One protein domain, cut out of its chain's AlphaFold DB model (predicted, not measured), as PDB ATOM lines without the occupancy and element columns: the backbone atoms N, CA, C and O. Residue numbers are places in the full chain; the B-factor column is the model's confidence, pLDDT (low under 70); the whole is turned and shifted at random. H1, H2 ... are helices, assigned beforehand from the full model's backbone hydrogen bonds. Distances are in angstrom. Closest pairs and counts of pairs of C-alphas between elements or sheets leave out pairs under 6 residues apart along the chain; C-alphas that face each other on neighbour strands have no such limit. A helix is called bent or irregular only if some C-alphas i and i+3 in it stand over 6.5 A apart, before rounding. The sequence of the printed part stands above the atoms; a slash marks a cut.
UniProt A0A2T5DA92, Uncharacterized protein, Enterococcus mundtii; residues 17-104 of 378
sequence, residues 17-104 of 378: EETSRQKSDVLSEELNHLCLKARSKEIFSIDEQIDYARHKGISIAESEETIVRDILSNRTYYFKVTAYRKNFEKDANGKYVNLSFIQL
ATOM      1  N   GLU A  17     385.594 270.359 293.242       70.56
ATOM      2  CA  GLU A  17     386.629 270.014 294.221       70.56
ATOM      3  C   GLU A  17     386.937 271.171 295.185       70.56
ATOM      4  O   GLU A  17     387.055 270.955 296.393       70.56
ATOM      5  N   GLU A  18     387.029 272.411 294.703       67.12
ATOM      6  CA  GLU A  18     387.249 273.583 295.560       67.12
ATOM      7  C   GLU A  18     386.041 273.870 296.456       67.12
ATOM      8  O   GLU A  18     386.201 274.110 297.655       67.12
ATOM      9  N   THR A  19     384.827 273.753 295.913       63.66
ATOM     10  CA  THR A  19     383.581 273.937 296.671       63.66
ATOM     11  C   THR A  19     383.434 272.872 297.761       63.66
ATOM     12  O   THR A  19     383.026 273.172 298.886       63.66
ATOM     13  N   SER A  20     383.797 271.619 297.468       57.84
ATOM     14  CA  SER A  20     383.767 270.535 298.457       57.84
ATOM     15  C   SER A  20     384.854 270.683 299.530       57.84
ATOM     16  O   SER A  20     384.565 270.425 300.704       57.84
ATOM     17  N   ARG A  21     386.053 271.177 299.183       59.00
ATOM     18  CA  ARG A  21     387.109 271.525 300.157       59.00
ATOM     19  C   ARG A  21     386.698 272.673 301.075       59.00
ATOM     20  O   ARG A  21     386.736 272.500 302.286       59.00
ATOM     21  N   GLN A  22     386.205 273.786 300.529       53.75
ATOM     22  CA  GLN A  22     385.725 274.915 301.337       53.75
ATOM     23  C   GLN A  22     384.592 274.500 302.281       53.75
ATOM     24  O   GLN A  22     384.600 274.855 303.457       53.75
ATOM     25  N   LYS A  23     383.644 273.684 301.805       54.25
ATOM     26  CA  LYS A  23     382.555 273.164 302.644       54.25
ATOM     27  C   LYS A  23     383.079 272.277 303.780       54.25
ATOM     28  O   LYS A  23     382.570 272.362 304.893       54.25
ATOM     29  N   SER A  24     384.095 271.452 303.513       53.75
ATOM     30  CA  SER A  24     384.773 270.622 304.519       53.75
ATOM     31  C   SER A  24     385.500 271.460 305.578       53.75
ATOM     32  O   SER A  24     385.417 271.146 306.767       53.75
ATOM     33  N   ASP A  25     386.182 272.530 305.170       58.06
ATOM     34  CA  ASP A  25     386.919 273.414 306.078       58.06
ATOM     35  C   ASP A  25     385.970 274.216 306.983       58.06
ATOM     36  O   ASP A  25     386.157 274.243 308.200       58.06
ATOM     37  N   VAL A  26     384.877 274.751 306.428       62.81
ATOM     38  CA  VAL A  26     383.825 275.438 307.204       62.81
ATOM     39  C   VAL A  26     383.165 274.486 308.210       62.81
ATOM     40  O   VAL A  26     383.051 274.812 309.392       62.81
ATOM     41  N   LEU A  27     382.818 273.264 307.784       62.62
ATOM     42  CA  LEU A  27     382.281 272.223 308.673       62.62
ATOM     43  C   LEU A  27     383.248 271.873 309.814       62.62
ATOM     44  O   LEU A  27     382.801 271.564 310.918       62.62
ATOM     45  N   SER A  28     384.561 271.904 309.567       72.81
ATOM     46  CA  SER A  28     385.602 271.660 310.574       72.81
ATOM     47  C   SER A  28     385.675 272.791 311.608       72.81
ATOM     48  O   SER A  28     385.731 272.525 312.814       72.81
ATOM     49  N   GLU A  29     385.614 274.050 311.170       77.38
ATOM     50  CA  GLU A  29     385.612 275.222 312.057       77.38
ATOM     51  C   GLU A  29     384.352 275.294 312.932       77.38
ATOM     52  O   GLU A  29     384.457 275.455 314.154       77.38
ATOM     53  N   GLU A  30     383.170 275.079 312.349       79.75
ATOM     54  CA  GLU A  30     381.898 275.032 313.081       79.75
ATOM     55  C   GLU A  30     381.899 273.921 314.145       79.75
ATOM     56  O   GLU A  30     381.506 274.139 315.299       79.75
ATOM     57  N   LEU A  31     382.428 272.736 313.814       83.75
ATOM     58  CA  LEU A  31     382.580 271.633 314.769       83.75
ATOM     59  C   LEU A  31     383.540 271.973 315.912       83.75
ATOM     60  O   LEU A  31     383.302 271.577 317.061       83.75
ATOM     61  N   ASN A  32     384.638 272.665 315.605       85.88
ATOM     62  CA  ASN A  32     385.616 273.091 316.601       85.88
ATOM     63  C   ASN A  32     384.982 274.081 317.581       85.88
ATOM     64  O   ASN A  32     385.119 273.909 318.797       85.88
ATOM     65  N   HIS A  33     384.207 275.039 317.075       89.75
ATOM     66  CA  HIS A  33     383.443 275.973 317.894       89.75
ATOM     67  C   HIS A  33     382.413 275.256 318.787       89.75
ATOM     68  O   HIS A  33     382.391 275.471 320.003       89.75
ATOM     69  N   LEU A  34     381.637 274.309 318.242       91.44
ATOM     70  CA  LEU A  34     380.715 273.476 319.030       91.44
ATOM     71  C   LEU A  34     381.438 272.688 320.135       91.44
ATOM     72  O   LEU A  34     380.944 272.562 321.261       91.44
ATOM     73  N   CYS A  35     382.626 272.154 319.845       89.12
ATOM     74  CA  CYS A  35     383.429 271.440 320.833       89.12
ATOM     75  C   CYS A  35     383.946 272.356 321.949       89.12
ATOM     76  O   CYS A  35     383.997 271.917 323.102       89.12
ATOM     77  N   LEU A  36     384.316 273.599 321.633       90.38
ATOM     78  CA  LEU A  36     384.719 274.601 322.620       90.38
ATOM     79  C   LEU A  36     383.547 274.975 323.529       90.38
ATOM     80  O   LEU A  36     383.675 274.830 324.745       90.38
ATOM     81  N   LYS A  37     382.385 275.298 322.951       93.31
ATOM     82  CA  LYS A  37     381.144 275.550 323.701       93.31
ATOM     83  C   LYS A  37     380.771 274.395 324.635       93.31
ATOM     84  O   LYS A  37     380.450 274.595 325.808       93.31
ATOM     85  N   ALA A  38     380.881 273.149 324.161       89.00
ATOM     86  CA  ALA A  38     380.637 271.975 325.005       89.00
ATOM     87  C   ALA A  38     381.591 271.901 326.213       89.00
ATOM     88  O   ALA A  38     381.191 271.439 327.285       89.00
ATOM     89  N   ARG A  39     382.858 272.312 326.045       90.56
ATOM     90  CA  ARG A  39     383.873 272.313 327.113       90.56
ATOM     91  C   ARG A  39     383.641 273.443 328.116       90.56
ATOM     92  O   ARG A  39     383.765 273.195 329.314       90.56
ATOM     93  N   SER A  40     383.267 274.634 327.646       92.19
ATOM     94  CA  SER A  40     382.906 275.778 328.496       92.19
ATOM     95  C   SER A  40     381.529 275.631 329.155       92.19
ATOM     96  O   SER A  40     381.215 276.381 330.076       92.19
ATOM     97  N   LYS A  41     380.748 274.606 328.772       89.81
ATOM     98  CA  LYS A  41     379.370 274.347 329.233       89.81
ATOM     99  C   LYS A  41     378.402 275.466 328.845       89.81
ATOM    100  O   LYS A  41     377.433 275.722 329.559       89.81
ATOM    101  N   GLU A  42     378.664 276.106 327.714       92.94
ATOM    102  CA  GLU A  42     377.737 277.051 327.110       92.94
ATOM    103  C   GLU A  42     376.474 276.343 326.613       92.94
ATOM    104  O   GLU A  42     376.462 275.135 326.347       92.94
ATOM    105  N   ILE A  43     375.381 277.102 326.528       91.50
ATOM    106  CA  ILE A  43     374.111 276.588 326.025       91.50
ATOM    107  C   ILE A  43     374.180 276.406 324.506       91.50
ATOM    108  O   ILE A  43     374.770 277.221 323.798       91.50
ATOM    109  N   PHE A  44     373.550 275.339 324.021       94.06
ATOM    110  CA  PHE A  44     373.388 275.072 322.597       94.06
ATOM    111  C   PHE A  44     371.990 275.453 322.115       94.06
ATOM    112  O   PHE A  44     371.000 275.099 322.770       94.06
ATOM    113  N   SER A  45     371.905 276.079 320.938       95.31
ATOM    114  CA  SER A  45     370.666 276.148 320.157       95.31
ATOM    115  C   SER A  45     370.192 274.742 319.753       95.31
ATOM    116  O   SER A  45     370.898 273.748 319.941       95.31
ATOM    117  N   ILE A  46     368.977 274.621 319.213       95.44
ATOM    118  CA  ILE A  46     368.469 273.322 318.740       95.44
ATOM    119  C   ILE A  46     369.318 272.791 317.575       95.44
ATOM    120  O   ILE A  46     369.635 271.603 317.563       95.44
ATOM    121  N   ASP A  47     369.729 273.661 316.652       94.25
ATOM    122  CA  ASP A  47     370.632 273.310 315.548       94.25
ATOM    123  C   ASP A  47     371.968 272.790 316.084       94.25
ATOM    124  O   ASP A  47     372.367 271.661 315.802       94.25
ATOM    125  N   GLU A  48     372.583 273.545 317.000       95.06
ATOM    126  CA  GLU A  48     373.855 273.177 317.624       95.06
ATOM    127  C   GLU A  48     373.758 271.843 318.388       95.06
ATOM    128  O   GLU A  48     374.697 271.046 318.387       95.06
ATOM    129  N   GLN A  49     372.618 271.553 319.028       95.94
ATOM    130  CA  GLN A  49     372.368 270.262 319.683       95.94
ATOM    131  C   GLN A  49     372.334 269.102 318.682       95.94
ATOM    132  O   GLN A  49     372.877 268.031 318.975       95.94
ATOM    133  N   ILE A  50     371.692 269.293 317.529       95.94
ATOM    134  CA  ILE A  50     371.586 268.293 316.462       95.94
ATOM    135  C   ILE A  50     372.966 268.036 315.848       95.94
ATOM    136  O   ILE A  50     373.394 266.881 315.758       95.94
ATOM    137  N   ASP A  51     373.703 269.092 315.517       94.25
ATOM    138  CA  ASP A  51     375.028 268.976 314.907       94.25
ATOM    139  C   ASP A  51     376.044 268.383 315.879       94.25
ATOM    140  O   ASP A  51     376.821 267.489 315.525       94.25
ATOM    141  N   TYR A  52     375.973 268.761 317.157       95.00
ATOM    142  CA  TYR A  52     376.791 268.138 318.187       95.00
ATOM    143  C   TYR A  52     376.449 266.653 318.388       95.00
ATOM    144  O   TYR A  52     377.351 265.837 318.618       95.00
ATOM    145  N   ALA A  53     375.175 266.258 318.278       95.62
ATOM    146  CA  ALA A  53     374.779 264.849 318.327       95.62
ATOM    147  C   ALA A  53     375.384 264.058 317.158       95.62
ATOM    148  O   ALA A  53     376.012 263.017 317.392       95.62
ATOM    149  N   ARG A  54     375.282 264.587 315.930       95.69
ATOM    150  CA  ARG A  54     375.897 264.013 314.720       95.69
ATOM    151  C   ARG A  54     377.411 263.881 314.876       95.69
ATOM    152  O   ARG A  54     377.958 262.794 314.681       95.69
ATOM    153  N   HIS A  55     378.082 264.934 315.348       93.25
ATOM    154  CA  HIS A  55     379.515 264.916 315.652       93.25
ATOM    155  C   HIS A  55     379.890 263.790 316.632       93.25
ATOM    156  O   HIS A  55     380.922 263.135 316.467       93.25
ATOM    157  N   LYS A  56     379.049 263.519 317.642       94.88
ATOM    158  CA  LYS A  56     379.251 262.424 318.605       94.88
ATOM    159  C   LYS A  56     378.909 261.032 318.071       94.88
ATOM    160  O   LYS A  56     379.028 260.085 318.842       94.88
ATOM    161  N   GLY A  57     378.538 260.880 316.802       96.12
ATOM    162  CA  GLY A  57     378.179 259.589 316.203       96.12
ATOM    163  C   GLY A  57     376.730 259.168 316.462       96.12
ATOM    164  O   GLY A  57     376.407 257.990 316.363       96.12
ATOM    165  N   ILE A  58     375.851 260.106 316.827       97.75
ATOM    166  CA  ILE A  58     374.414 259.843 316.942       97.75
ATOM    167  C   ILE A  58     373.782 260.151 315.587       97.75
ATOM    168  O   ILE A  58     373.749 261.302 315.158       97.75
ATOM    169  N   SER A  59     373.281 259.118 314.914       97.31
ATOM    170  CA  SER A  59     372.621 259.263 313.615       97.31
ATOM    171  C   SER A  59     371.256 259.951 313.739       97.31
ATOM    172  O   SER A  59     370.464 259.652 314.639       97.31
ATOM    173  N   ILE A  60     371.008 260.894 312.830       96.81
ATOM    174  CA  ILE A  60     369.746 261.621 312.652       96.81
ATOM    175  C   ILE A  60     369.523 261.693 311.144       96.81
ATOM    176  O   ILE A  60     370.287 262.385 310.464       96.81
ATOM    177  N   ALA A  61     368.544 260.955 310.624       94.12
ATOM    178  CA  ALA A  61     368.215 261.025 309.205       94.12
ATOM    179  C   ALA A  61     367.539 262.364 308.877       94.12
ATOM    180  O   ALA A  61     366.881 262.963 309.728       94.12
ATOM    181  N   GLU A  62     367.667 262.825 307.635       92.12
ATOM    182  CA  GLU A  62     367.064 264.089 307.190       92.12
ATOM    183  C   GLU A  62     365.534 264.082 307.361       92.12
ATOM    184  O   GLU A  62     364.954 265.025 307.896       92.12
ATOM    185  N   SER A  63     364.889 262.954 307.049       93.94
ATOM    186  CA  SER A  63     363.451 262.746 307.260       93.94
ATOM    187  C   SER A  63     363.019 262.769 308.734       93.94
ATOM    188  O   SER A  63     361.834 262.926 309.023       93.94
ATOM    189  N   GLU A  64     363.954 262.618 309.675       94.31
ATOM    190  CA  GLU A  64     363.692 262.607 311.116       94.31
ATOM    191  C   GLU A  64     363.932 263.973 311.765       94.31
ATOM    192  O   GLU A  64     363.551 264.172 312.919       94.31
ATOM    193  N   GLU A  65     364.565 264.921 311.069       94.75
ATOM    194  CA  GLU A  65     365.053 266.151 311.693       94.75
ATOM    195  C   GLU A  65     363.919 266.995 312.289       94.75
ATOM    196  O   GLU A  65     364.025 267.472 313.419       94.75
ATOM    197  N   THR A  66     362.789 267.100 311.590       95.81
ATOM    198  CA  THR A  66     361.583 267.782 312.086       95.81
ATOM    199  C   THR A  66     361.073 267.163 313.391       95.81
ATOM    200  O   THR A  66     360.727 267.876 314.334       95.81
ATOM    201  N   ILE A  67     361.103 265.832 313.490       95.50
ATOM    202  CA  ILE A  67     360.706 265.085 314.688       95.50
ATOM    203  C   ILE A  67     361.714 265.321 315.820       95.50
ATOM    204  O   ILE A  67     361.316 265.516 316.968       95.50
ATOM    205  N   VAL A  68     363.017 265.315 315.525       97.06
ATOM    206  CA  VAL A  68     364.072 265.577 316.518       97.06
ATOM    207  C   VAL A  68     363.962 266.995 317.079       97.06
ATOM    208  O   VAL A  68     364.034 267.169 318.298       97.06
ATOM    209  N   ARG A  69     363.709 267.990 316.222       97.12
ATOM    210  CA  ARG A  69     363.473 269.383 316.631       97.12
ATOM    211  C   ARG A  69     362.271 269.504 317.559       97.12
ATOM    212  O   ARG A  69     362.391 270.123 318.615       97.12
ATOM    213  N   ASP A  70     361.149 268.865 317.227       96.62
ATOM    214  CA  ASP A  70     359.967 268.835 318.097       96.62
ATOM    215  C   ASP A  70     360.264 268.161 319.449       96.62
ATOM    216  O   ASP A  70     359.880 268.666 320.505       96.62
ATOM    217  N   ILE A  71     361.010 267.049 319.450       96.06
ATOM    218  CA  ILE A  71     361.404 266.365 320.689       96.06
ATOM    219  C   ILE A  71     362.208 267.295 321.601       96.06
ATOM    220  O   ILE A  71     361.908 267.352 322.796       96.06
ATOM    221  N   LEU A  72     363.210 267.991 321.056       96.25
ATOM    222  CA  LEU A  72     364.113 268.870 321.807       96.25
ATOM    223  C   LEU A  72     363.474 270.200 322.225       96.25
ATOM    224  O   LEU A  72     363.929 270.804 323.194       96.25
ATOM    225  N   SER A  73     362.432 270.637 321.514       94.38
ATOM    226  CA  SER A  73     361.740 271.901 321.797       94.38
ATOM    227  C   SER A  73     360.562 271.718 322.754       94.38
ATOM    228  O   SER A  73     360.380 272.524 323.661       94.38
ATOM    229  N   ASN A  74     359.780 270.643 322.588       93.19
ATOM    230  CA  ASN A  74     358.457 270.524 323.214       93.19
ATOM    231  C   ASN A  74     358.296 269.317 324.145       93.19
ATOM    232  O   ASN A  74     357.414 269.317 325.003       93.19
ATOM    233  N   ARG A  75     359.100 268.254 323.988       91.56
ATOM    234  CA  ARG A  75     358.863 266.980 324.704       91.56
ATOM    235  C   ARG A  75     359.875 266.696 325.806       91.56
ATOM    236  O   ARG A  75     359.540 266.087 326.821       91.56
ATOM    237  N   THR A  76     361.131 267.066 325.594       92.56
ATOM    238  CA  THR A  76     362.245 266.858 326.527       92.56
ATOM    239  C   THR A  76     363.403 267.781 326.144       92.56
ATOM    240  O   THR A  76     363.342 268.478 325.146       92.56
ATOM    241  N   TYR A  77     364.489 267.761 326.911       92.12
ATOM    242  CA  TYR A  77     365.707 268.516 326.622       92.12
ATOM    243  C   TYR A  77     366.898 267.589 326.350       92.12
ATOM    244  O   TYR A  77     366.936 266.439 326.817       92.12
ATOM    245  N   TYR A  78     367.896 268.111 325.629       94.00
ATOM    246  CA  TYR A  78     369.061 267.372 325.128       94.00
ATOM    247  C   TYR A  78     369.752 266.512 326.185       94.00
ATOM    248  O   TYR A  78     369.990 265.320 325.984       94.00
ATOM    249  N   PHE A  79     370.035 267.084 327.357       91.19
ATOM    250  CA  PHE A  79     370.749 266.375 328.417       91.19
ATOM    251  C   PHE A  79     369.990 265.136 328.920       91.19
ATOM    252  O   PHE A  79     370.609 264.119 329.245       91.19
ATOM    253  N   LYS A  80     368.652 265.190 328.948       92.88
ATOM    254  CA  LYS A  80     367.808 264.087 329.423       92.88
ATOM    255  C   LYS A  80     367.706 262.965 328.402       92.88
ATOM    256  O   LYS A  80     367.925 261.812 328.761       92.88
ATOM    257  N   VAL A  81     367.419 263.288 327.139       95.75
ATOM    258  CA  VAL A  81     367.293 262.268 326.080       95.75
ATOM    259  C   VAL A  81     368.638 261.625 325.767       95.75
ATOM    260  O   VAL A  81     368.740 260.413 325.612       95.75
ATOM    261  N   THR A  82     369.721 262.397 325.791       95.38
ATOM    262  CA  THR A  82     371.042 261.832 325.534       95.38
ATOM    263  C   THR A  82     371.560 260.995 326.695       95.38
ATOM    264  O   THR A  82     372.532 260.277 326.491       95.38
ATOM    265  N   ALA A  83     370.988 261.029 327.905       95.94
ATOM    266  CA  ALA A  83     371.480 260.232 329.039       95.94
ATOM    267  C   ALA A  83     371.562 258.726 328.718       95.94
ATOM    268  O   ALA A  83     372.495 258.043 329.153       95.94
ATOM    269  N   TYR A  84     370.645 258.231 327.880       97.56
ATOM    270  CA  TYR A  84     370.585 256.834 327.446       97.56
ATOM    271  C   TYR A  84     371.722 256.421 326.501       97.56
ATOM    272  O   TYR A  84     371.956 255.226 326.342       97.56
ATOM    273  N   ARG A  85     372.508 257.371 325.966       97.00
ATOM    274  CA  ARG A  85     373.717 257.096 325.160       97.00
ATOM    275  C   ARG A  85     374.729 256.211 325.886       97.00
ATOM    276  O   ARG A  85     375.537 255.546 325.264       97.00
ATOM    277  N   LYS A  86     374.680 256.196 327.223       95.62
ATOM    278  CA  LYS A  86     375.524 255.346 328.068       95.62
ATOM    279  C   LYS A  86     375.223 253.847 327.944       95.62
ATOM    280  O   LYS A  86     375.961 253.064 328.518       95.62
ATOM    281  N   ASN A  87     374.155 253.458 327.249       96.62
ATOM    282  CA  ASN A  87     373.879 252.060 326.908       96.62
ATOM    283  C   ASN A  87     374.581 251.595 325.626       96.62
ATOM    284  O   ASN A  87     374.411 250.445 325.243       96.62
ATOM    285  N   PHE A  88     375.294 252.491 324.943       96.56
ATOM    286  CA  PHE A  88     375.851 252.245 323.624       96.56
ATOM    287  C   PHE A  88     377.368 252.376 323.659       96.56
ATOM    288  O   PHE A  88     377.925 253.214 324.380       96.56
ATOM    289  N   GLU A  89     378.015 251.540 322.860       95.06
ATOM    290  CA  GLU A  89     379.459 251.520 322.709       95.06
ATOM    291  C   GLU A  89     379.965 252.723 321.916       95.06
ATOM    292  O   GLU A  89     379.211 253.449 321.254       95.06
ATOM    293  N   LYS A  90     381.276 252.927 322.002       94.31
ATOM    294  CA  LYS A  90     381.994 253.945 321.249       94.31
ATOM    295  C   LYS A  90     383.123 253.318 320.453       94.31
ATOM    296  O   LYS A  90     383.727 252.354 320.911       94.31
ATOM    297  N   ASP A  91     383.424 253.914 319.310       94.56
ATOM    298  CA  ASP A  91     384.611 253.590 318.530       94.56
ATOM    299  C   ASP A  91     385.893 254.132 319.193       94.56
ATOM    300  O   ASP A  91     385.859 254.833 320.213       94.56
ATOM    301  N   ALA A  92     387.043 253.830 318.583       92.69
ATOM    302  CA  ALA A  92     388.351 254.309 319.033       92.69
ATOM    303  C   ALA A  92     388.471 255.849 319.046       92.69
ATOM    304  O   ALA A  92     389.257 256.397 319.814       92.69
ATOM    305  N   ASN A  93     387.653 256.548 318.252       89.31
ATOM    306  CA  ASN A  93     387.604 258.011 318.181       89.31
ATOM    307  C   ASN A  93     386.631 258.620 319.211       89.31
ATOM    308  O   ASN A  93     386.445 259.839 319.272       89.31
ATOM    309  N   GLY A  94     385.987 257.789 320.035       90.50
ATOM    310  CA  GLY A  94     385.055 258.209 321.074       90.50
ATOM    311  C   GLY A  94     383.655 258.592 320.577       90.50
ATOM    312  O   GLY A  94     382.889 259.167 321.375       90.50
ATOM    313  N   LYS A  95     383.314 258.280 319.317       94.50
ATOM    314  CA  LYS A  95     381.980 258.444 318.717       94.50
ATOM    315  C   LYS A  95     381.121 257.212 318.983       94.50
ATOM    316  O   LYS A  95     381.629 256.100 319.025       94.50
ATOM    317  N   TYR A  96     379.823 257.405 319.201       96.50
ATOM    318  CA  TYR A  96     378.900 256.293 319.416       96.50
ATOM    319  C   TYR A  96     378.726 255.469 318.143       96.50
ATOM    320  O   TYR A  96     378.687 256.015 317.041       96.50
ATOM    321  N   VAL A  97     378.596 254.156 318.314       95.50
ATOM    322  CA  VAL A  97     378.401 253.203 317.216       95.50
ATOM    323  C   VAL A  97     376.992 252.627 317.301       95.50
ATOM    324  O   VAL A  97     376.503 252.329 318.389       95.50
ATOM    325  N   ASN A  98     376.334 252.470 316.146       96.56
ATOM    326  CA  ASN A  98     374.978 251.916 316.046       96.56
ATOM    327  C   ASN A  98     373.970 252.620 316.977       96.56
ATOM    328  O   ASN A  98     373.174 251.957 317.646       96.56
ATOM    329  N   LEU A  99     374.047 253.954 317.034       97.69
ATOM    330  CA  LEU A  99     373.173 254.808 317.832       97.69
ATOM    331  C   LEU A  99     372.463 255.838 316.943       97.69
ATOM    332  O   LEU A  99     373.112 256.583 316.209       97.69
ATOM    333  N   SER A 100     371.141 255.924 317.046       97.75
ATOM    334  CA  SER A 100     370.316 256.988 316.471       97.75
ATOM    335  C   SER A 100     369.606 257.801 317.545       97.75
ATOM    336  O   SER A 100     369.386 257.352 318.676       97.75
ATOM    337  N   PHE A 101     369.202 259.020 317.196       97.62
ATOM    338  CA  PHE A 101     368.429 259.856 318.111       97.62
ATOM    339  C   PHE A 101     367.046 259.253 318.406       97.62
ATOM    340  O   PHE A 101     366.547 259.345 319.532       97.62
ATOM    341  N   ILE A 102     366.453 258.552 317.435       96.25
ATOM    342  CA  ILE A 102     365.189 257.832 317.620       96.25
ATOM    343  C   ILE A 102     365.318 256.735 318.681       96.25
ATOM    344  O   ILE A 102     364.432 256.621 319.529       96.25
ATOM    345  N   GLN A 103     366.432 255.993 318.722       97.44
ATOM    346  CA  GLN A 103     366.683 255.009 319.783       97.44
ATOM    347  C   GLN A 103     366.749 255.656 321.171       97.44
ATOM    348  O   GLN A 103     366.196 255.113 322.129       97.44
ATOM    349  N   LEU A 104     367.396 256.821 321.295       97.81
ATOM    350  CA  LEU A 104     367.472 257.564 322.558       97.81
ATOM    351  C   LEU A 104     366.089 258.029 323.027       97.81
ATOM    352  O   LEU A 104     365.750 257.890 324.204       97.81
TER     353      LEU A 104
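This is residues 17 to 104 of the 378 residues of an uncharacterized protein of Enterococcus mundtii (UniProt A0A2T5DA92). A long helix, H1, sticks out with residues 17 to 29 as a free arm from a small helical body, and its residues 31 to 35 pack on H2, which lies near the middle of the whole. In the body, H3 packs on H2 with residues 68 to 73, H4 runs much the same way as H2, and a long loop, residues 88 to 100, leads from H4 to the short last helix H5, which packs on H4. The printed part has 88 residues with five named helices, H1 to H5 in that order, and no named strand; its class is all helix. It is compact, with a radius of gyration of the C-alphas of 13.7 A, and spans 40 by 31 by 30 A, the arm included.

H1, residues 17 to 40, begins at C-alpha 17 (386.629, 270.014, 294.221) and is 35.0 A long from first to last C-alpha. H2, residues 46 to 55, is 14.2 A long and begins at C-alpha 46 (368.469, 273.322, 318.740). H3, residues 62 to 75, is 19.6 A long and irregular: C-alphas 63 and 66 are 7.2 A apart. H4, residues 78 to 87, is 16.2 A long; it is neither bent nor irregular, but only just: C-alphas 81 and 84 are 6.5 A apart. H5, residues 101 to 104, is 5.1 A long and ends at C-alpha 104 (367.472, 257.564, 322.558).

H1 touches H2 with residues 31 to 35 alone, about perpendicular at 75 degrees; their closest C-alphas, of Leu 34 and Tyr 52, are 6.7 A apart. H3 touches H2 with residues 68 to 73 alone, at a steep tilt of 55 degrees, opposite ways; the closest C-alphas, of Ile 46 and Arg 69, are 6.7 A apart. H2 and H4 are close but not clearly touching, at a shallow tilt of 19 degrees, the same way, with the C-alphas of Gln 49 and Tyr 78 closest at 7.0 A. H4 and H5 touch, the C-alphas of Tyr 84 and Leu 104 being closest at 5.8 A. H1 is apart from H3, H4 and H5. In H1 and H2 every O i to N i+4 pair is within hydrogen-bond range; in H3 8 of 10 are, in H4 2 of 6, beside 5 of 7 O i to N i+3 pairs, and H5 is too short for an O i to N i+4 pair.

The C-alphas of Glu 17 and Arg 75, the two farthest apart, are 41.3 A apart. Without residues 17 to 29, which stand free, the body spans 31 by 27 by 22 A. The link from H4 to H5 is long, with 13 residues; residues 99 to 100, within it, pair parallel with residues 58 to 59. The printed part has no cut. The mean pLDDT of the printed part is 89.4, and residues 18 to 27 are under 70.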